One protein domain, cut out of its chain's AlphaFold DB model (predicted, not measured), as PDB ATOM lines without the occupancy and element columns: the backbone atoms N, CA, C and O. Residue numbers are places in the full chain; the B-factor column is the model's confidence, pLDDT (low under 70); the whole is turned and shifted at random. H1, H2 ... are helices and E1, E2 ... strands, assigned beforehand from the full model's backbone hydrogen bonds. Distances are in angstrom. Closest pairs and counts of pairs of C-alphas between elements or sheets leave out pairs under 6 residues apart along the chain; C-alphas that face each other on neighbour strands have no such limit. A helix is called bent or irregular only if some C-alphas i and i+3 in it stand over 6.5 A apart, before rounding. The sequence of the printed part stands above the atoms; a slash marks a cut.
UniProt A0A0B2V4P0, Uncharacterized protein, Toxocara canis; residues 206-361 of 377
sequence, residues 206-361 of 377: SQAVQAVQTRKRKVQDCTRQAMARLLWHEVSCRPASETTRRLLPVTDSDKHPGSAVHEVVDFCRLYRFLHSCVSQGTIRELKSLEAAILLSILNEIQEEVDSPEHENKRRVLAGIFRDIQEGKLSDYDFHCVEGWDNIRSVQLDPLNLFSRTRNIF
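Overview. This is residues 206 to 361 of the 377 residues of an uncharacterized protein of Toxocara canis (UniProt A0A0B2V4P0). The domain is a loose, open frame round a largely empty middle. H2 and H3, side by side, make one long side; H4 and H5, meeting in a wide corner at Ser 307, make the other; the strand hairpin E1-E2 stands at one end, and H1, H6 and H7 with the long link of residues 326 to 341 lie toward the other. The printed part has 156 residues, with seven named helices and two named strands in the order H1 H2 E1 E2 H3 H4 H5 H6 H7; the sheet E1 - E2 is antiparallel and the class is mostly helix. It is loose, with a radius of gyration of the C-alphas of 20.7 A, and elongated, spanning 62 by 37 by 25 A.

Along the chain. H1, residues 206 to 217, begins at C-alpha 206 (112.789, 97.242, 141.002) and measures 15.1 A from first to last C-alpha. H2, residues 223 to 237, measures 21.0 A. Strands E1, residues 245 to 249, and E2, residues 262 to 266, measure 12.9 A each. H3, residues 267 to 279, measures 18.5 A. H4, residues 288 to 306, begins at C-alpha 288 (109.497, 96.358, 169.647) and measures 26.0 A. H5, residues 308 to 325, measures 25.5 A and is irregular, with C-alphas 309 and 312 7.5 A apart. H6, residues 342 to 348, measures 9.9 A. H7, residues 355 to 361, measures 9.7 A and ends at C-alpha 361 (131.980, 98.948, 142.723).

Arrangement. H1 touches H5 with residues 208 to 212 alone, at a steep tilt of 55 degrees, the same way; the closest C-alphas, of Ala 208 and Ile 324, are 6.2 A apart. H2 and H3 touch at a shallow tilt of 27 degrees, opposite ways, with the C-alphas of Leu 231 and His 275 closest at 5.5 A. E1 and E2 form a hairpin, antiparallel at 149 degrees; N 246 and O 265 are 2.9 A apart and N 265 and O 246 2.8 A, within hydrogen-bond range. The closest C-alphas of E2 and H4, of Val 265 and Glu 290, are 6.5 A apart. H3 and H4 are close but not clearly touching, with the C-alphas of Leu 270 and Glu 290 closest at 7.1 A. H4 and H5 meet only through their link. H5 and H7 are close but not clearly touching, with the C-alphas of Lys 313 and Ile 360 closest at 6.7 A. H6 touches no helix; it is only just apart from H2, at 8.1 A. In H1, H2, H3, H4 and H6 every O i to N i+4 pair is within hydrogen-bond range; in H5 12 of 14 are, and in H7 1 of 3, beside 3 of 4 O i to N i+3 pairs.

Size, cuts and confidence. The C-alphas farthest apart, of Pro 257 and Glu 338, are 65.3 A apart. The printed part has no cut. The links E1 to E2 and H5 to H6 are long, and residues 295 to 304 of H4 stand free. The mean pLDDT of the printed part is 77.6; residues 238 to 244, 333 to 350 and 352 to 361 are under 70.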
ATOM      1  N   SER A 206     113.410  98.468 141.516       79.69
ATOM      2  CA  SER A 206     112.789  97.242 141.002       79.69
ATOM      3  C   SER A 206     112.002  97.501 139.713       79.69
ATOM      4  O   SER A 206     112.164  96.767 138.741       79.69
ATOM      5  N   GLN A 207     111.222  98.586 139.658       83.44
ATOM      6  CA  GLN A 207     110.504  98.979 138.442       83.44
ATOM      7  C   GLN A 207     111.456  99.415 137.326       83.44
ATOM      8  O   GLN A 207     111.227  99.075 136.169       83.44
ATOM      9  N   ALA A 208     112.529 100.137 137.657       84.50
ATOM     10  CA  ALA A 208     113.535 100.565 136.688       84.50
ATOM     11  C   ALA A 208     114.216  99.364 136.013       84.50
ATOM     12  O   ALA A 208     114.277  99.286 134.785       84.50
ATOM     13  N   VAL A 209     114.659  98.389 136.812       81.88
ATOM     14  CA  VAL A 209     115.251  97.143 136.311       81.88
ATOM     15  C   VAL A 209     114.240  96.368 135.468       81.88
ATOM     16  O   VAL A 209     114.558  95.965 134.349       81.88
ATOM     17  N   GLN A 210     112.997  96.230 135.939       80.19
ATOM     18  CA  GLN A 210     111.939  95.562 135.183       80.19
ATOM     19  C   GLN A 210     111.648  96.272 133.853       80.19
ATOM     20  O   GLN A 210     111.429  95.605 132.840       80.19
ATOM     21  N   ALA A 211     111.678  97.606 133.813       82.50
ATOM     22  CA  ALA A 211     111.471  98.377 132.594       82.50
ATOM     23  C   ALA A 211     112.580  98.108 131.570       82.50
ATOM     24  O   ALA A 211     112.273  97.821 130.413       82.50
ATOM     25  N   VAL A 212     113.852  98.124 131.985       81.12
ATOM     26  CA  VAL A 212     114.988  97.761 131.118       81.12
ATOM     27  C   VAL A 212     114.822  96.332 130.613       81.12
ATOM     28  O   VAL A 212     114.877  96.070 129.410       81.12
ATOM     29  N   GLN A 213     114.560  95.398 131.521       78.81
ATOM     30  CA  GLN A 213     114.462  93.994 131.174       78.81
ATOM     31  C   GLN A 213     113.293  93.697 130.231       78.81
ATOM     32  O   GLN A 213     113.474  92.991 129.248       78.81
ATOM     33  N   THR A 214     112.121  94.284 130.457       78.75
ATOM     34  CA  THR A 214     110.930  94.041 129.629       78.75
ATOM     35  C   THR A 214     111.030  94.753 128.279       78.75
ATOM     36  O   THR A 214     110.697  94.168 127.249       78.75
ATOM     37  N   ARG A 215     111.517  96.005 128.258       79.50
ATOM     38  CA  ARG A 215     111.562  96.841 127.042       79.50
ATOM     39  C   ARG A 215     112.746  96.509 126.129       79.50
ATOM     40  O   ARG A 215     112.614  96.646 124.916       79.50
ATOM     41  N   LYS A 216     113.891  96.089 126.680       76.69
ATOM     42  CA  LYS A 216     115.112  95.802 125.901       76.69
ATOM     43  C   LYS A 216     115.472  94.326 125.824       76.69
ATOM     44  O   LYS A 216     115.903  93.862 124.778       76.69
ATOM     45  N   ARG A 217     115.311  93.587 126.920       72.56
ATOM     46  CA  ARG A 217     115.981  92.288 127.094       72.56
ATOM     47  C   ARG A 217     115.057  91.086 126.942       72.56
ATOM     48  O   ARG A 217     115.520  90.008 126.601       72.56
ATOM     49  N   LYS A 218     113.761  91.266 127.207       73.50
ATOM     50  CA  LYS A 218     112.765  90.197 127.371       73.50
ATOM     51  C   LYS A 218     113.223  89.096 128.348       73.50
ATOM     52  O   LYS A 218     112.833  87.943 128.203       73.50
ATOM     53  N   VAL A 219     114.050  89.454 129.334       70.25
ATOM     54  CA  VAL A 219     114.516  88.558 130.404       70.25
ATOM     55  C   VAL A 219     113.663  88.799 131.643       70.25
ATOM     56  O   VAL A 219     113.250  89.925 131.897       70.25
ATOM     57  N   GLN A 220     113.379  87.748 132.404       70.12
ATOM     58  CA  GLN A 220     112.635  87.858 133.653       70.12
ATOM     59  C   GLN A 220     113.583  88.135 134.830       70.12
ATOM     60  O   GLN A 220     114.540  87.384 135.028       70.12
ATOM     61  N   ASP A 221     113.294  89.160 135.640       72.69
ATOM     62  CA  ASP A 221     113.978  89.373 136.920       72.69
ATOM     63  C   ASP A 221     113.553  88.288 137.911       72.69
ATOM     64  O   ASP A 221     112.406  88.245 138.366       72.69
ATOM     65  N   CYS A 222     114.481  87.410 138.268       74.06
ATOM     66  CA  CYS A 222     114.278  86.395 139.292       74.06
ATOM     67  C   CYS A 222     114.967  86.731 140.623       74.06
ATOM     68  O   CYS A 222     114.910  85.914 141.542       74.06
ATOM     69  N   THR A 223     115.564  87.920 140.781       76.50
ATOM     70  CA  THR A 223     116.309  88.328 141.991       76.50
ATOM     71  C   THR A 223     115.434  88.256 143.236       76.50
ATOM     72  O   THR A 223     115.806  87.663 144.249       76.50
ATOM     73  N   ARG A 224     114.205  88.771 143.131       78.56
ATOM     74  CA  ARG A 224     113.209  88.718 144.205       78.56
ATOM     75  C   ARG A 224     112.878  87.279 144.616       78.56
ATOM     76  O   ARG A 224     112.795  86.968 145.801       78.56
ATOM     77  N   GLN A 225     112.719  86.385 143.639       83.19
ATOM     78  CA  GLN A 225     112.434  84.973 143.891       83.19
ATOM     79  C   GLN A 225     113.647  84.249 144.492       83.19
ATOM     80  O   GLN A 225     113.483  83.415 145.381       83.19
ATOM     81  N   ALA A 226     114.860  84.572 144.041       83.75
ATOM     82  CA  ALA A 226     116.100  84.033 144.585       83.75
ATOM     83  C   ALA A 226     116.299  84.446 146.053       83.75
ATOM     84  O   ALA A 226     116.570  83.590 146.893       83.75
ATOM     85  N   MET A 227     116.068  85.722 146.379       84.94
ATOM     86  CA  MET A 227     116.114  86.223 147.755       84.94
ATOM     87  C   MET A 227     115.069  85.539 148.643       84.94
ATOM     88  O   MET A 227     115.398  85.102 149.744       84.94
ATOM     89  N   ALA A 228     113.835  85.366 148.156       87.50
ATOM     90  CA  ALA A 228     112.815  84.614 148.885       87.50
ATOM     91  C   ALA A 228     113.265  83.168 149.165       87.50
ATOM     92  O   ALA A 228     113.157  82.698 150.293       87.50
ATOM     93  N   ARG A 229     113.847  82.470 148.180       88.00
ATOM     94  CA  ARG A 229     114.369  81.103 148.375       88.00
ATOM     95  C   ARG A 229     115.488  81.045 149.415       88.00
ATOM     96  O   ARG A 229     115.483  80.134 150.236       88.00
ATOM     97  N   LEU A 230     116.415  82.002 149.395       87.94
ATOM     98  CA  LEU A 230     117.510  82.073 150.365       87.94
ATOM     99  C   LEU A 230     116.990  82.317 151.786       87.94
ATOM    100  O   LEU A 230     117.348  81.589 152.707       87.94
ATOM    101  N   LEU A 231     116.088  83.284 151.960       88.25
ATOM    102  CA  LEU A 231     115.476  83.558 153.262       88.25
ATOM    103  C   LEU A 231     114.670  82.352 153.765       88.25
ATOM    104  O   LEU A 231     114.728  82.017 154.945       88.25
ATOM    105  N   TRP A 232     113.960  81.660 152.872       87.00
ATOM    106  CA  TRP A 232     113.236  80.436 153.214       87.00
ATOM    107  C   TRP A 232     114.170  79.293 153.627       87.00
ATOM    108  O   TRP A 232     113.878  78.566 154.579       87.00
ATOM    109  N   HIS A 233     115.303  79.145 152.940       85.88
ATOM    110  CA  HIS A 233     116.341  78.187 153.301       85.88
ATOM    111  C   HIS A 233     116.891  78.472 154.703       85.88
ATOM    112  O   HIS A 233     116.903  77.569 155.534       85.88
ATOM    113  N   GLU A 234     117.242  79.725 155.016       83.50
ATOM    114  CA  GLU A 234     117.692  80.108 156.363       83.50
ATOM    115  C   GLU A 234     116.643  79.783 157.434       83.50
ATOM    116  O   GLU A 234     116.976  79.228 158.480       83.50
ATOM    117  N   VAL A 235     115.361  80.047 157.163       81.50
ATOM    118  CA  VAL A 235     114.259  79.686 158.072       81.50
ATOM    119  C   VAL A 235     114.141  78.170 158.266       81.50
ATOM    120  O   VAL A 235     113.812  77.718 159.364       81.50
ATOM    121  N   SER A 236     114.389  77.387 157.215       80.81
ATOM    122  CA  SER A 236     114.261  75.924 157.221       80.81
ATOM    123  C   SER A 236     115.445  75.236 157.903       80.81
ATOM    124  O   SER A 236     115.253  74.267 158.632       80.81
ATOM    125  N   CYS A 237     116.661  75.748 157.700       75.25
ATOM    126  CA  CYS A 237     117.892  75.248 158.317       75.25
ATOM    127  C   CYS A 237     118.067  75.718 159.764       75.25
ATOM    128  O   CYS A 237     118.832  75.118 160.518       75.25
ATOM    129  N   ARG A 238     117.340  76.765 160.164       69.06
ATOM    130  CA  ARG A 238     117.280  77.267 161.536       69.06
ATOM    131  C   ARG A 238     115.858  77.124 162.091       69.06
ATOM    132  O   ARG A 238     115.195  78.128 162.365       69.06
ATOM    133  N   PRO A 239     115.333  75.895 162.265       61.25
ATOM    134  CA  PRO A 239     114.116  75.728 163.047       61.25
ATOM    135  C   PRO A 239     114.396  76.292 164.442       61.25
ATOM    136  O   PRO A 239     115.506  76.123 164.940       61.25
ATOM    137  N   ALA A 240     113.426  77.010 165.020       57.25
ATOM    138  CA  ALA A 240     113.562  77.791 166.251       57.25
ATOM    139  C   ALA A 240     114.168  76.952 167.393       57.25
ATOM    140  O   ALA A 240     113.449  76.342 168.180       57.25
ATOM    141  N   SER A 241     115.493  76.897 167.451       53.56
ATOM    142  CA  SER A 241     116.258  76.137 168.428       53.56
ATOM    143  C   SER A 241     116.822  77.114 169.447       53.56
ATOM    144  O   SER A 241     116.862  78.327 169.217       53.56
ATOM    145  N   GLU A 242     117.278  76.596 170.583       54.44
ATOM    146  CA  GLU A 242     117.928  77.398 171.627       54.44
ATOM    147  C   GLU A 242     119.101  78.241 171.096       54.44
ATOM    148  O   GLU A 242     119.413  79.271 171.677       54.44
ATOM    149  N   THR A 243     119.700  77.882 169.952       58.72
ATOM    150  CA  THR A 243     120.822  78.624 169.350       58.72
ATOM    151  C   THR A 243     120.425  79.926 168.637       58.72
ATOM    152  O   THR A 243     121.262  80.818 168.484       58.72
ATOM    153  N   THR A 244     119.163  80.080 168.214       65.50
ATOM    154  CA  THR A 244     118.666  81.297 167.530       65.50
ATOM    155  C   THR A 244     117.906  82.247 168.439       65.50
ATOM    156  O   THR A 244     117.569  83.356 168.025       65.50
ATOM    157  N   ARG A 245     117.612  81.811 169.666       77.88
ATOM    158  CA  ARG A 245     117.018  82.649 170.699       77.88
ATOM    159  C   ARG A 245     118.132  83.220 171.551       77.88
ATOM    160  O   ARG A 245     118.911  82.473 172.128       77.88
ATOM    161  N   ARG A 246     118.214  84.541 171.629       83.12
ATOM    162  CA  ARG A 246     119.191  85.218 172.483       83.12
ATOM    163  C   ARG A 246     118.460  86.074 173.490       83.12
ATOM    164  O   ARG A 246     117.504  86.760 173.138       83.12
ATOM    165  N   LEU A 247     118.910  86.010 174.733       87.06
ATOM    166  CA  LEU A 247     118.488  86.948 175.756       87.06
ATOM    167  C   LEU A 247     119.309  88.222 175.556       87.06
ATOM    168  O   LEU A 247     120.525  88.194 175.729       87.06
ATOM    169  N   LEU A 248     118.656  89.295 175.122       87.06
ATOM    170  CA  LEU A 248     119.303  90.572 174.836       87.06
ATOM    171  C   LEU A 248     118.766  91.646 175.782       87.06
ATOM    172  O   LEU A 248     117.577  91.610 176.120       87.06
ATOM    173  N   PRO A 249     119.611  92.591 176.221       86.69
ATOM    174  CA  PRO A 249     119.131  93.747 176.958       86.69
ATOM    175  C   PRO A 249     118.220  94.586 176.054       86.69
ATOM    176  O   PRO A 249     118.455  94.706 174.851       86.69
ATOM    177  N   VAL A 250     117.162  95.157 176.630       85.62
ATOM    178  CA  VAL A 250     116.219  96.018 175.889       85.62
ATOM    179  C   VAL A 250     116.853  97.368 175.533       85.62
ATOM    180  O   VAL A 250     116.426  98.030 174.590       85.62
ATOM    181  N   THR A 251     117.876  97.780 176.278       81.38
ATOM    182  CA  THR A 251     118.625  99.019 176.067       81.38
ATOM    183  C   THR A 251     120.099  98.799 176.381       81.38
ATOM    184  O   THR A 251     120.450  98.041 177.279       81.38
ATOM    185  N   ASP A 252     120.944  99.486 175.632       81.12
ATOM    186  CA  ASP A 252     122.389  99.615 175.810       81.12
ATOM    187  C   ASP A 252     122.780 100.670 176.864       81.12
ATOM    188  O   ASP A 252     123.942 100.764 177.253       81.12
ATOM    189  N   SER A 253     121.823 101.471 177.344       84.69
ATOM    190  CA  SER A 253     122.070 102.534 178.317       84.69
ATOM    191  C   SER A 253     121.973 102.031 179.751       84.69
ATOM    192  O   SER A 253     120.882 101.762 180.259       84.69
ATOM    193  N   ASP A 254     123.100 102.047 180.463       79.69
ATOM    194  CA  ASP A 254     123.185 101.680 181.885       79.69
ATOM    195  C   ASP A 254     122.312 102.558 182.801       79.69
ATOM    196  O   ASP A 254     121.944 102.160 183.908       79.69
ATOM    197  N   LYS A 255     121.972 103.772 182.346       85.50
ATOM    198  CA  LYS A 255     121.225 104.780 183.118       85.50
ATOM    199  C   LYS A 255     119.719 104.745 182.866       85.50
ATOM    200  O   LYS A 255     118.977 105.451 183.550       85.50
ATOM    201  N   HIS A 256     119.258 103.984 181.876       83.44
ATOM    202  CA  HIS A 256     117.839 103.910 181.554       83.44
ATOM    203  C   HIS A 256     117.107 103.018 182.576       83.44
ATOM    204  O   HIS A 256     117.635 101.969 182.939       83.44
ATOM    205  N   PRO A 257     115.874 103.349 183.017       79.38
ATOM    206  CA  PRO A 257     115.112 102.508 183.953       79.38
ATOM    207  C   PRO A 257     114.902 101.059 183.481       79.38
ATOM    208  O   PRO A 257     114.645 100.170 184.286       79.38
ATOM    209  N   GLY A 258     115.011 100.826 182.171       77.69
ATOM    210  CA  GLY A 258     114.947  99.509 181.538       77.69
ATOM    211  C   GLY A 258     116.287  98.776 181.391       77.69
ATOM    212  O   GLY A 258     116.299  97.741 180.737       77.69
ATOM    213  N   SER A 259     117.396  99.269 181.952       81.62
ATOM    214  CA  SER A 259     118.743  98.690 181.763       81.62
ATOM    215  C   SER A 259     118.887  97.259 182.291       81.62
ATOM    216  O   SER A 259     119.634  96.457 181.742       81.62
ATOM    217  N   ALA A 260     118.117  96.899 183.320       81.94
ATOM    218  CA  ALA A 260     118.067  95.535 183.842       81.94
ATOM    219  C   ALA A 260     117.131  94.605 183.042       81.94
ATOM    220  O   ALA A 260     117.133  93.388 183.252       81.94
ATOM    221  N   VAL A 261     116.304  95.151 182.144       87.38
ATOM    222  CA  VAL A 261     115.291  94.381 181.417       87.38
ATOM    223  C   VAL A 261     115.934  93.682 180.230       87.38
ATOM    224  O   VAL A 261     116.584  94.304 179.392       87.38
ATOM    225  N   HIS A 262     115.705  92.377 180.153       88.00
ATOM    226  CA  HIS A 262     116.159  91.546 179.054       88.00
ATOM    227  C   HIS A 262     114.968  90.868 178.388       88.00
ATOM    228  O   HIS A 262     114.061  90.375 179.060       88.00
ATOM    229  N   GLU A 263     114.996  90.800 177.064       88.44
ATOM    230  CA  GLU A 263     113.990  90.112 176.270       88.44
ATOM    231  C   GLU A 263     114.624  89.002 175.439       88.44
ATOM    232  O   GLU A 263     115.750  89.098 174.949       88.44
ATOM    233  N   VAL A 264     113.874  87.913 175.268       87.38
ATOM    234  CA  VAL A 264     114.272  86.831 174.372       87.38
ATOM    235  C   VAL A 264     113.917  87.222 172.941       87.38
ATOM    236  O   VAL A 264     112.737  87.281 172.574       87.38
ATOM    237  N   VAL A 265     114.949  87.436 172.131       86.88
ATOM    238  CA  VAL A 265     114.859  87.713 170.698       86.88
ATOM    239  C   VAL A 265     115.035  86.416 169.926       86.88
ATOM    240  O   VAL A 265     116.049  85.733 170.064       86.88
ATOM    241  N   ASP A 266     114.046  86.075 169.099       84.69
ATOM    242  CA  ASP A 266     114.118  84.941 168.179       84.69
ATOM    243  C   ASP A 266     114.494  85.443 166.782       84.69
ATOM    244  O   ASP A 266     113.642  85.914 166.026       84.69
ATOM    245  N   PHE A 267     115.771  85.314 166.414       82.75
ATOM    246  CA  PHE A 267     116.271  85.774 165.115       82.75
ATOM    247  C   PHE A 267     115.586  85.070 163.933       82.75
ATOM    248  O   PHE A 267     115.487  85.641 162.848       82.75
ATOM    249  N   CYS A 268     115.002  83.882 164.131       82.00
ATOM    250  CA  CYS A 268     114.218  83.229 163.086       82.00
ATOM    251  C   CYS A 268     112.948  84.014 162.734       82.00
ATOM    252  O   CYS A 268     112.437  83.885 161.621       82.00
ATOM    253  N   ARG A 269     112.402  84.819 163.657       84.00
ATOM    254  CA  ARG A 269     111.270  85.710 163.350       84.00
ATOM    255  C   ARG A 269     111.680  86.839 162.413       84.00
ATOM    256  O   ARG A 269     110.874  87.185 161.558       84.00
ATOM    257  N   LEU A 270     112.916  87.331 162.510       86.44
ATOM    258  CA  LEU A 270     113.442  88.349 161.599       86.44
ATOM    259  C   LEU A 270     113.548  87.801 160.172       86.44
ATOM    260  O   LEU A 270     113.002  88.395 159.249       86.44
ATOM    261  N   TYR A 271     114.145  86.617 159.989       86.12
ATOM    262  CA  TYR A 271     114.227  85.982 158.665       86.12
ATOM    263  C   TYR A 271     112.847  85.677 158.068       86.12
ATOM    264  O   TYR A 271     112.628  85.909 156.881       86.12
ATOM    265  N   ARG A 272     111.884  85.215 158.882       86.31
ATOM    266  CA  ARG A 272     110.493  85.009 158.435       86.31
ATOM    267  C   ARG A 272     109.809  86.316 158.049       86.31
ATOM    268  O   ARG A 272     109.092  86.345 157.055       86.31
ATOM    269  N   PHE A 273     110.029  87.378 158.818       89.06
ATOM    270  CA  PHE A 273     109.498  88.701 158.513       89.06
ATOM    271  C   PHE A 273     110.043  89.219 157.178       89.06
ATOM    272  O   PHE A 273     109.261  89.548 156.289       89.06
ATOM    273  N   LEU A 274     111.367  89.189 156.996       89.00
ATOM    274  CA  LEU A 274     112.019  89.585 155.745       89.00
ATOM    275  C   LEU A 274     111.535  88.737 154.563       89.00
ATOM    276  O   LEU A 274     111.225  89.280 153.504       89.00
ATOM    277  N   HIS A 275     111.401  87.421 154.754       88.44
ATOM    278  CA  HIS A 275     110.841  86.531 153.741       88.44
ATOM    279  C   HIS A 275     109.439  86.984 153.318       88.44
ATOM    280  O   HIS A 275     109.194  87.124 152.123       88.44
ATOM    281  N   SER A 276     108.540  87.265 154.270       88.69
ATOM    282  CA  SER A 276     107.183  87.750 153.976       88.69
ATOM    283  C   SER A 276     107.178  89.073 153.207       88.69
ATOM    284  O   SER A 276     106.392  89.215 152.267       88.69
ATOM    285  N   CYS A 277     108.066  90.015 153.550       86.56
ATOM    286  CA  CYS A 277     108.214  91.280 152.822       86.56
ATOM    287  C   CYS A 277     108.582  91.038 151.351       86.56
ATOM    288  O   CYS A 277     107.968  91.594 150.439       86.56
ATOM    289  N   VAL A 278     109.550  90.152 151.103       86.00
ATOM    290  CA  VAL A 278     110.008  89.829 149.747       86.00
ATOM    291  C   VAL A 278     108.974  88.992 148.999       86.00
ATOM    292  O   VAL A 278     108.748  89.226 147.815       86.00
ATOM    293  N   SER A 279     108.282  88.060 149.647       83.94
ATOM    294  CA  SER A 279     107.330  87.160 148.994       83.94
ATOM    295  C   SER A 279     105.923  87.743 148.828       83.94
ATOM    296  O   SER A 279     105.054  87.030 148.335       83.94
ATOM    297  N   GLN A 280     105.674  89.001 149.234       76.38
ATOM    298  CA  GLN A 280     104.321  89.591 149.243       76.38
ATOM    299  C   GLN A 280     103.327  88.787 150.112       76.38
ATOM    300  O   GLN A 280     102.124  88.764 149.858       76.38
ATOM    301  N   GLY A 281     103.837  88.095 151.133       75.50
ATOM    302  CA  GLY A 281     103.024  87.303 152.052       75.50
ATOM    303  C   GLY A 281     102.364  88.158 153.132       75.50
ATOM    304  O   GLY A 281     102.628  89.351 153.265       75.50
ATOM    305  N   THR A 282     101.541  87.528 153.968       76.00
ATOM    306  CA  THR A 282     101.027  88.165 155.186       76.00
ATOM    307  C   THR A 282     102.189  88.533 156.108       76.00
ATOM    308  O   THR A 282     102.940  87.662 156.564       76.00
ATOM    309  N   ILE A 283     102.335  89.829 156.375       77.06
ATOM    310  CA  ILE A 283     103.360  90.366 157.266       77.06
ATOM    311  C   ILE A 283     102.858  90.207 158.699       77.06
ATOM    312  O   ILE A 283     101.795  90.707 159.055       77.06
ATOM    313  N   ARG A 284     103.616  89.479 159.520       77.94
ATOM    314  CA  ARG A 284     103.338  89.355 160.952       77.94
ATOM    315  C   ARG A 284     104.104  90.437 161.697       77.94
ATOM    316  O   ARG A 284     105.280  90.643 161.414       77.94
ATOM    317  N   GLU A 285     103.461  91.079 162.662       83.56
ATOM    318  CA  GLU A 285     104.094  92.126 163.462       83.56
ATOM    319  C   GLU A 285     105.319  91.599 164.232       83.56
ATOM    320  O   GLU A 285     105.338  90.476 164.767       83.56
ATOM    321  N   LEU A 286     106.363  92.426 164.260       85.75
ATOM    322  CA  LEU A 286     107.560  92.220 165.068       85.75
ATOM    323  C   LEU A 286     107.351  92.806 166.461       85.75
ATOM    324  O   LEU A 286     106.595  93.758 166.640       85.75
ATOM    325  N   LYS A 287     108.037  92.244 167.458       88.44
ATOM    326  CA  LYS A 287     108.127  92.892 168.773       88.44
ATOM    327  C   LYS A 287     108.959  94.166 168.667       88.44
ATOM    328  O   LYS A 287     109.815  94.271 167.791       88.44
ATOM    329  N   SER A 288     108.775  95.083 169.611       88.56
ATOM    330  CA  SER A 288     109.497  96.358 169.647       88.56
ATOM    331  C   SER A 288     111.020  96.184 169.585       88.56
ATOM    332  O   SER A 288     111.656  96.838 168.765       88.56
ATOM    333  N   LEU A 289     111.602  95.255 170.357       87.56
ATOM    334  CA  LEU A 289     113.050  95.002 170.330       87.56
ATOM    335  C   LEU A 289     113.525  94.366 169.010       87.56
ATOM    336  O   LEU A 289     114.570  94.726 168.482       87.56
ATOM    337  N   GLU A 290     112.741  93.454 168.432       88.50
ATOM    338  CA  GLU A 290     113.036  92.841 167.126       88.50
ATOM    339  C   GLU A 290     113.011  93.883 165.994       88.50
ATOM    340  O   GLU A 290     113.870  93.869 165.114       88.50
ATOM    341  N   ALA A 291     112.038  94.799 166.031       89.00
ATOM    342  CA  ALA A 291     111.943  95.913 165.096       89.00
ATOM    343  C   ALA A 291     113.112  96.892 165.268       89.00
ATOM    344  O   ALA A 291     113.687  97.319 164.272       89.00
ATOM    345  N   ALA A 292     113.504  97.199 166.509       89.31
ATOM    346  CA  ALA A 292     114.655  98.052 166.797       89.31
ATOM    347  C   ALA A 292     115.967  97.458 166.258       89.31
ATOM    348  O   ALA A 292     116.752  98.180 165.653       89.31
ATOM    349  N   ILE A 293     116.174  96.141 166.389       89.50
ATOM    350  CA  ILE A 293     117.341  95.452 165.814       89.50
ATOM    351  C   ILE A 293     117.360  95.585 164.286       89.50
ATOM    352  O   ILE A 293     118.397  95.910 163.716       89.50
ATOM    353  N   LEU A 294     116.227  95.364 163.608       89.56
ATOM    354  CA  LEU A 294     116.165  95.559 162.155       89.56
ATOM    355  C   LEU A 294     116.415  97.010 161.755       89.56
ATOM    356  O   LEU A 294     117.107  97.241 160.772       89.56
ATOM    357  N   LEU A 295     115.872  97.975 162.498       90.06
ATOM    358  CA  LEU A 295     116.125  99.391 162.248       90.06
ATOM    359  C   LEU A 295     117.603  99.740 162.440       90.06
ATOM    360  O   LEU A 295     118.133 100.471 161.618       90.06
ATOM    361  N   SER A 296     118.276  99.180 163.453       90.75
ATOM    362  CA  SER A 296     119.729  99.331 163.629       90.75
ATOM    363  C   SER A 296     120.483  98.826 162.406       90.75
ATOM    364  O   SER A 296     121.254  99.573 161.827       90.75
ATOM    365  N   ILE A 297     120.184  97.608 161.941       89.81
ATOM    366  CA  ILE A 297     120.830  97.031 160.752       89.81
ATOM    367  C   ILE A 297     120.567  97.891 159.511       89.81
ATOM    368  O   ILE A 297     121.467  98.119 158.709       89.81
ATOM    369  N   LEU A 298     119.336  98.375 159.326       88.81
ATOM    370  CA  LEU A 298     119.000  99.247 158.201       88.81
ATOM    371  C   LEU A 298     119.714 100.598 158.291       88.81
ATOM    372  O   LEU A 298     120.133 101.111 157.259       88.81
ATOM    373  N   ASN A 299     119.867 101.152 159.494       91.44
ATOM    374  CA  ASN A 299     120.631 102.372 159.718       91.44
ATOM    375  C   ASN A 299     122.117 102.148 159.446       91.44
ATOM    376  O   ASN A 299     122.699 102.955 158.744       91.44
ATOM    377  N   GLU A 300     122.706 101.047 159.913       91.50
ATOM    378  CA  GLU A 300     124.099 100.682 159.622       91.50
ATOM    379  C   GLU A 300     124.332 100.565 158.110       91.50
ATOM    380  O   GLU A 300     125.267 101.157 157.578       91.50
ATOM    381  N   ILE A 301     123.430  99.881 157.394       87.44
ATOM    382  CA  ILE A 301     123.475  99.794 155.928       87.44
ATOM    383  C   ILE A 301     123.343 101.186 155.298       87.44
ATOM    384  O   ILE A 301     124.037 101.493 154.335       87.44
ATOM    385  N   GLN A 302     122.443 102.030 155.807       87.00
ATOM    386  CA  GLN A 302     122.244 103.378 155.283       87.00
ATOM    387  C   GLN A 302     123.475 104.263 155.528       87.00
ATOM    388  O   GLN A 302     123.896 104.961 154.615       87.00
ATOM    389  N   GLU A 303     124.075 104.203 156.715       89.31
ATOM    390  CA  GLU A 303     125.297 104.923 157.080       89.31
ATOM    391  C   GLU A 303     126.489 104.472 156.229       89.31
ATOM    392  O   GLU A 303     127.233 105.316 155.726       89.31
ATOM    393  N   GLU A 304     126.634 103.163 155.999       85.75
ATOM    394  CA  GLU A 304     127.622 102.608 155.071       85.75
ATOM    395  C   GLU A 304     127.390 103.166 153.664       85.75
ATOM    396  O   GLU A 304     128.287 103.764 153.070       85.75
ATOM    397  N   VAL A 305     126.158 103.070 153.155       82.25
ATOM    398  CA  VAL A 305     125.785 103.570 151.826       82.25
ATOM    399  C   VAL A 305     125.985 105.078 151.696       82.25
ATOM    400  O   VAL A 305     126.347 105.521 150.604       82.25
ATOM    401  N   ASP A 306     125.779 105.860 152.757       84.25
ATOM    402  CA  ASP A 306     125.919 107.320 152.792       84.25
ATOM    403  C   ASP A 306     127.359 107.792 153.045       84.25
ATOM    404  O   ASP A 306     127.657 108.977 152.848       84.25
ATOM    405  N   SER A 307     128.283 106.876 153.355       87.31
ATOM    406  CA  SER A 307     129.713 107.161 153.500       87.31
ATOM    407  C   SER A 307     130.237 108.013 152.332       87.31
ATOM    408  O   SER A 307     129.929 107.730 151.166       87.31
ATOM    409  N   PRO A 308     131.035 109.071 152.579       83.94
ATOM    410  CA  PRO A 308     131.570 109.921 151.514       83.94
ATOM    411  C   PRO A 308     132.415 109.138 150.498       83.94
ATOM    412  O   PRO A 308     132.502 109.540 149.337       83.94
ATOM    413  N   GLU A 309     132.973 107.996 150.898       83.94
ATOM    414  CA  GLU A 309     133.722 107.081 150.031       83.94
ATOM    415  C   GLU A 309     132.865 106.533 148.880       83.94
ATOM    416  O   GLU A 309     133.357 106.286 147.777       83.94
ATOM    417  N   HIS A 310     131.553 106.411 149.087       82.19
ATOM    418  CA  HIS A 310     130.614 105.888 148.096       82.19
ATOM    419  C   HIS A 310     129.898 106.976 147.286       82.19
ATOM    420  O   HIS A 310     129.045 106.665 146.454       82.19
ATOM    421  N   GLU A 311     130.264 108.253 147.436       83.25
ATOM    422  CA  GLU A 311     129.613 109.363 146.728       83.25
ATOM    423  C   GLU A 311     129.652 109.193 145.199       83.25
ATOM    424  O   GLU A 311     128.649 109.401 144.514       83.25
ATOM    425  N   ASN A 312     130.778 108.734 144.644       82.69
ATOM    426  CA  ASN A 312     130.880 108.464 143.207       82.69
ATOM    427  C   ASN A 312     129.939 107.331 142.767       82.69
ATOM    428  O   ASN A 312     129.272 107.456 141.737       82.69
ATOM    429  N   LYS A 313     129.833 106.258 143.565       81.75
ATOM    430  CA  LYS A 313     128.913 105.132 143.321       81.75
ATOM    431  C   LYS A 313     127.462 105.614 143.342       81.75
ATOM    432  O   LYS A 313     126.712 105.339 142.404       81.75
ATOM    433  N   ARG A 314     127.085 106.409 144.351       83.62
ATOM    434  CA  ARG A 314     125.744 107.003 144.467       83.62
ATOM    435  C   ARG A 314     125.400 107.878 143.266       83.62
ATOM    436  O   ARG A 314     124.304 107.754 142.725       83.62
ATOM    437  N   ARG A 315     126.330 108.713 142.792       83.19
ATOM    438  CA  ARG A 315     126.107 109.555 141.601       83.19
ATOM    439  C   ARG A 315     125.929 108.745 140.326       83.19
ATOM    440  O   ARG A 315     125.054 109.070 139.527       83.19
ATOM    441  N   VAL A 316     126.713 107.684 140.144       84.62
ATOM    442  CA  VAL A 316     126.556 106.761 139.010       84.62
ATOM    443  C   VAL A 316     125.182 106.094 139.049       84.62
ATOM    444  O   VAL A 316     124.457 106.149 138.058       84.62
ATOM    445  N   LEU A 317     124.774 105.545 140.197       84.94
ATOM    446  CA  LEU A 317     123.455 104.927 140.373       84.94
ATOM    447  C   LEU A 317     122.313 105.929 140.139       84.94
ATOM    448  O   LEU A 317     121.376 105.640 139.398       84.94
ATOM    449  N   ALA A 318     122.408 107.137 140.692       84.00
ATOM    450  CA  ALA A 318     121.431 108.196 140.453       84.00
ATOM    451  C   ALA A 318     121.371 108.614 138.972       84.00
ATOM    452  O   ALA A 318     120.301 108.933 138.457       84.00
ATOM    453  N   GLY A 319     122.510 108.609 138.276       85.50
ATOM    454  CA  GLY A 319     122.591 108.853 136.839       85.50
ATOM    455  C   GLY A 319     121.885 107.774 136.020       85.50
ATOM    456  O   GLY A 319     121.039 108.099 135.188       85.50
ATOM    457  N   ILE A 320     122.160 106.504 136.323       86.00
ATOM    458  CA  ILE A 320     121.516 105.346 135.689       86.00
ATOM    459  C   ILE A 320     120.001 105.403 135.875       86.00
ATOM    460  O   ILE A 320     119.245 105.294 134.911       86.00
ATOM    461  N   PHE A 321     119.541 105.606 137.112       86.19
ATOM    462  CA  PHE A 321     118.112 105.651 137.408       86.19
ATOM    463  C   PHE A 321     117.410 106.784 136.651       86.19
ATOM    464  O   PHE A 321     116.331 106.584 136.098       86.19
ATOM    465  N   ARG A 322     118.062 107.947 136.546       84.88
ATOM    466  CA  ARG A 322     117.561 109.083 135.769       84.88
ATOM    467  C   ARG A 322     117.456 108.767 134.282       84.88
ATOM    468  O   ARG A 322     116.436 109.072 133.676       84.88
ATOM    469  N   ASP A 323     118.469 108.134 133.697       85.81
ATOM    470  CA  ASP A 323     118.428 107.736 132.288       85.81
ATOM    471  C   ASP A 323     117.272 106.759 132.020       85.81
ATOM    472  O   ASP A 323     116.596 106.868 130.996       85.81
ATOM    473  N   ILE A 324     116.990 105.850 132.960       86.00
ATOM    474  CA  ILE A 324     115.855 104.922 132.867       86.00
ATOM    475  C   ILE A 324     114.516 105.670 132.942       86.00
ATOM    476  O   ILE A 324     113.642 105.415 132.111       86.00
ATOM    477  N   GLN A 325     114.361 106.610 133.880       83.56
ATOM    478  CA  GLN A 325     113.166 107.463 133.990       83.56
ATOM    479  C   GLN A 325     112.939 108.313 132.730       83.56
ATOM    480  O   GLN A 325     111.816 108.444 132.252       83.56
ATOM    481  N   GLU A 326     114.016 108.838 132.144       81.56
ATOM    482  CA  GLU A 326     113.992 109.608 130.895       81.56
ATOM    483  C   GLU A 326     113.818 108.720 129.640       81.56
ATOM    484  O   GLU A 326     113.744 109.234 128.523       81.56
ATOM    485  N   GLY A 327     113.763 107.390 129.789       77.94
ATOM    486  CA  GLY A 327     113.602 106.444 128.680       77.94
ATOM    487  C   GLY A 327     114.846 106.268 127.799       77.94
ATOM    488  O   GLY A 327     114.765 105.655 126.730       77.94
ATOM    489  N   LYS A 328     116.014 106.757 128.231       82.50
ATOM    490  CA  LYS A 328     117.303 106.640 127.530       82.50
ATOM    491  C   LYS A 328     117.892 105.242 127.703       82.50
ATOM    492  O   LYS A 328     118.885 105.031 128.388       82.50
ATOM    493  N   LEU A 329     117.262 104.261 127.058       79.50
ATOM    494  CA  LEU A 329     117.599 102.848 127.243       79.50
ATOM    495  C   LEU A 329     118.661 102.305 126.272       79.50
ATOM    496  O   LEU A 329     118.980 101.119 126.321       79.50
ATOM    497  N   SER A 330     119.187 103.128 125.359       76.81
ATOM    498  CA  SER A 330     120.124 102.675 124.317       76.81
ATOM    499  C   SER A 330     121.440 102.123 124.865       76.81
ATOM    500  O   SER A 330     122.059 101.294 124.212       76.81
ATOM    501  N   ASP A 331     121.856 102.583 126.045       73.31
ATOM    502  CA  ASP A 331     123.124 102.186 126.669       73.31
ATOM    503  C   ASP A 331     123.043 100.840 127.408       73.31
ATOM    504  O   ASP A 331     124.073 100.275 127.760       73.31
ATOM    505  N   TYR A 332     121.837 100.292 127.592       75.88
ATOM    506  CA  TYR A 332     121.584  99.055 128.345       75.88
ATOM    507  C   TYR A 332     121.217  97.869 127.433       75.88
ATOM    508  O   TYR A 332     120.550  96.925 127.873       75.88
ATOM    509  N   ASP A 333     121.606  97.929 126.156       68.94
ATOM    510  CA  ASP A 333     121.270  96.933 125.131       68.94
ATOM    511  C   ASP A 333     122.233  95.728 125.087       68.94
ATOM    512  O   ASP A 333     123.350  95.771 125.606       68.94
ATOM    513  N   PHE A 334     121.794  94.645 124.437       61.12
ATOM    514  CA  PHE A 334     122.453  93.333 124.411       61.12
ATOM    515  C   PHE A 334     123.477  93.113 123.302       61.12
ATOM    516  O   PHE A 334     124.142  92.079 123.277       61.12
ATOM    517  N   HIS A 335     123.616  94.054 122.373       54.66
ATOM    518  CA  HIS A 335     124.323  93.853 121.101       54.66
ATOM    519  C   HIS A 335     125.859  93.694 121.201       54.66
ATOM    520  O   HIS A 335     126.567  93.951 120.229       54.66
ATOM    521  N   CYS A 336     126.397  93.314 122.359       49.16
ATOM    522  CA  CYS A 336     127.830  93.128 122.600       49.16
ATOM    523  C   CYS A 336     128.197  91.782 123.229       49.16
ATOM    524  O   CYS A 336     129.372  91.588 123.522       49.16
ATOM    525  N   VAL A 337     127.240  90.891 123.498       50.12
ATOM    526  CA  VAL A 337     127.535  89.663 124.243       50.12
ATOM    527  C   VAL A 337     127.540  88.475 123.277       50.12
ATOM    528  O   VAL A 337     126.494  87.980 122.864       50.12
ATOM    529  N   GLU A 338     128.736  88.053 122.865       42.34
ATOM    530  CA  GLU A 338     128.977  86.808 122.123       42.34
ATOM    531  C   GLU A 338     129.030  85.631 123.120       42.34
ATOM    532  O   GLU A 338     129.678  85.745 124.156       42.34
ATOM    533  N   GLY A 339     128.337  84.514 122.851       43.34
ATOM    534  CA  GLY A 339     128.496  83.246 123.598       43.34
ATOM    535  C   GLY A 339     127.349  82.799 124.530       43.34
ATOM    536  O   GLY A 339     126.397  83.521 124.792       43.34
ATOM    537  N   TRP A 340     127.397  81.549 125.010       35.75
ATOM    538  CA  TRP A 340     126.351  80.923 125.848       35.75
ATOM    539  C   TRP A 340     126.537  81.124 127.367       35.75
ATOM    540  O   TRP A 340     125.595  80.887 128.122       35.75
ATOM    541  N   ASP A 341     127.667  81.683 127.824       48.81
ATOM    542  CA  ASP A 341     127.859  82.151 129.217       48.81
ATOM    543  C   ASP A 341     126.986  83.384 129.569       48.81
ATOM    544  O   ASP A 341     126.984  83.895 130.695       48.81
ATOM    545  N   ASN A 342     126.178  83.830 128.603       54.69
ATOM    546  CA  ASN A 342     125.466  85.097 128.585       54.69
ATOM    547  C   ASN A 342     124.187  85.135 129.401       54.69
ATOM    548  O   ASN A 342     123.858  86.184 129.925       54.69
ATOM    549  N   ILE A 343     123.445  84.043 129.580       56.03
ATOM    550  CA  ILE A 343     122.197  84.136 130.365       56.03
ATOM    551  C   ILE A 343     122.517  84.370 131.845       56.03
ATOM    552  O   ILE A 343     121.858  85.165 132.516       56.03
ATOM    553  N   ARG A 344     123.563  83.710 132.351       57.28
ATOM    554  CA  ARG A 344     123.951  83.800 133.759       57.28
ATOM    555  C   ARG A 344     124.612  85.139 134.077       57.28
ATOM    556  O   ARG A 344     124.266  85.744 135.086       57.28
ATOM    557  N   SER A 345     125.502  85.634 133.216       59.62
ATOM    558  CA  SER A 345     126.098  86.968 133.381       59.62
ATOM    559  C   SER A 345     125.042  88.076 133.323       59.62
ATOM    560  O   SER A 345     125.101  89.020 134.102       59.62
ATOM    561  N   VAL A 346     124.010  87.907 132.497       59.91
ATOM    562  CA  VAL A 346     122.876  88.833 132.362       59.91
ATOM    563  C   VAL A 346     121.930  88.829 133.548       59.91
ATOM    564  O   VAL A 346     121.386  89.872 133.902       59.91
ATOM    565  N   GLN A 347     121.716  87.669 134.160       60.59
ATOM    566  CA  GLN A 347     120.956  87.579 135.405       60.59
ATOM    567  C   GLN A 347     121.709  88.225 136.570       60.59
ATOM    568  O   GLN A 347     121.083  88.837 137.429       60.59
ATOM    569  N   LEU A 348     123.039  88.097 136.593       63.25
ATOM    570  CA  LEU A 348     123.894  88.678 137.630       63.25
ATOM    571  C   LEU A 348     124.168  90.173 137.414       63.25
ATOM    572  O   LEU A 348     124.468  90.877 138.373       63.25
ATOM    573  N   ASP A 349     124.052  90.659 136.179       67.81
ATOM    574  CA  ASP A 349     124.138  92.071 135.821       67.81
ATOM    575  C   ASP A 349     122.941  92.479 134.941       67.81
ATOM    576  O   ASP A 349     123.034  92.589 133.706       67.81
ATOM    577  N   PRO A 350     121.780  92.732 135.570       64.31
ATOM    578  CA  PRO A 350     120.546  93.039 134.858       64.31
ATOM    579  C   PRO A 350     120.590  94.382 134.120       64.31
ATOM    580  O   PRO A 350     119.691  94.662 133.324       64.31
ATOM    581  N   LEU A 351     121.632  95.189 134.343       72.19
ATOM    582  CA  LEU A 351     121.883  96.456 133.665       72.19
ATOM    583  C   LEU A 351     123.018  96.355 132.633       72.19
ATOM    584  O   LEU A 351     123.118  97.231 131.779       72.19
ATOM    585  N   ASN A 352     123.759  95.238 132.578       67.88
ATOM    586  CA  ASN A 352     124.946  95.043 131.728       67.88
ATOM    587  C   ASN A 352     125.924  96.217 131.874       67.88
ATOM    588  O   ASN A 352     126.350  96.825 130.887       67.88
ATOM    589  N   LEU A 353     126.199  96.598 133.121       67.38
ATOM    590  CA  LEU A 353     127.161  97.642 133.414       67.38
ATOM    591  C   LEU A 353     128.531  97.156 132.947       67.38
ATOM    592  O   LEU A 353     129.035  96.118 133.368       67.38
ATOM    593  N   PHE A 354     129.151  97.923 132.052       61.91
ATOM    594  CA  PHE A 354     130.491  97.616 131.566       61.91
ATOM    595  C   PHE A 354     131.441  97.388 132.737       61.91
ATOM    596  O   PHE A 354     131.349  98.078 133.751       61.91
ATOM    597  N   SER A 355     132.421  96.500 132.557       58.28
ATOM    598  CA  SER A 355     133.412  96.156 133.584       58.28
ATOM    599  C   SER A 355     134.036  97.391 134.229       58.28
ATOM    600  O   SER A 355     134.272  97.411 135.417       58.28
ATOM    601  N   ARG A 356     134.217  98.491 133.491       54.47
ATOM    602  CA  ARG A 356     134.737  99.743 134.053       54.47
ATOM    603  C   ARG A 356     133.771 100.453 135.008       54.47
ATOM    604  O   ARG A 356     134.223 101.053 135.973       54.47
ATOM    605  N   THR A 357     132.471 100.409 134.736       60.78
ATOM    606  CA  THR A 357     131.424 100.886 135.649       60.78
ATOM    607  C   THR A 357     131.281  99.924 136.825       60.78
ATOM    608  O   THR A 357     131.073 100.376 137.940       60.78
ATOM    609  N   ARG A 358     131.481  98.622 136.591       57.91
ATOM    610  CA  ARG A 358     131.532  97.571 137.611       57.91
ATOM    611  C   ARG A 358     132.729  97.717 138.560       57.91
ATOM    612  O   ARG A 358     132.547  97.616 139.761       57.91
ATOM    613  N   ASN A 359     133.903  98.084 138.045       57.00
ATOM    614  CA  ASN A 359     135.126  98.315 138.821       57.00
ATOM    615  C   ASN A 359     134.985  99.484 139.798       57.00
ATOM    616  O   ASN A 359     135.569  99.438 140.872       57.00
ATOM    617  N   ILE A 360     134.141 100.482 139.488       59.66
ATOM    618  CA  ILE A 360     133.776 101.527 140.462       59.66
ATOM    619  C   ILE A 360     133.190 100.891 141.727       59.66
ATOM    620  O   ILE A 360     133.342 101.469 142.792       59.66
ATOM    621  N   PHE A 361     132.549  99.722 141.620       57.22
ATOM    622  CA  PHE A 361     131.980  98.948 142.723       57.22
ATOM    623  C   PHE A 361     132.908  97.843 143.272       57.22
ATOM    624  O   PHE A 361     132.631  97.355 144.361       57.22
TER     625      PHE A 361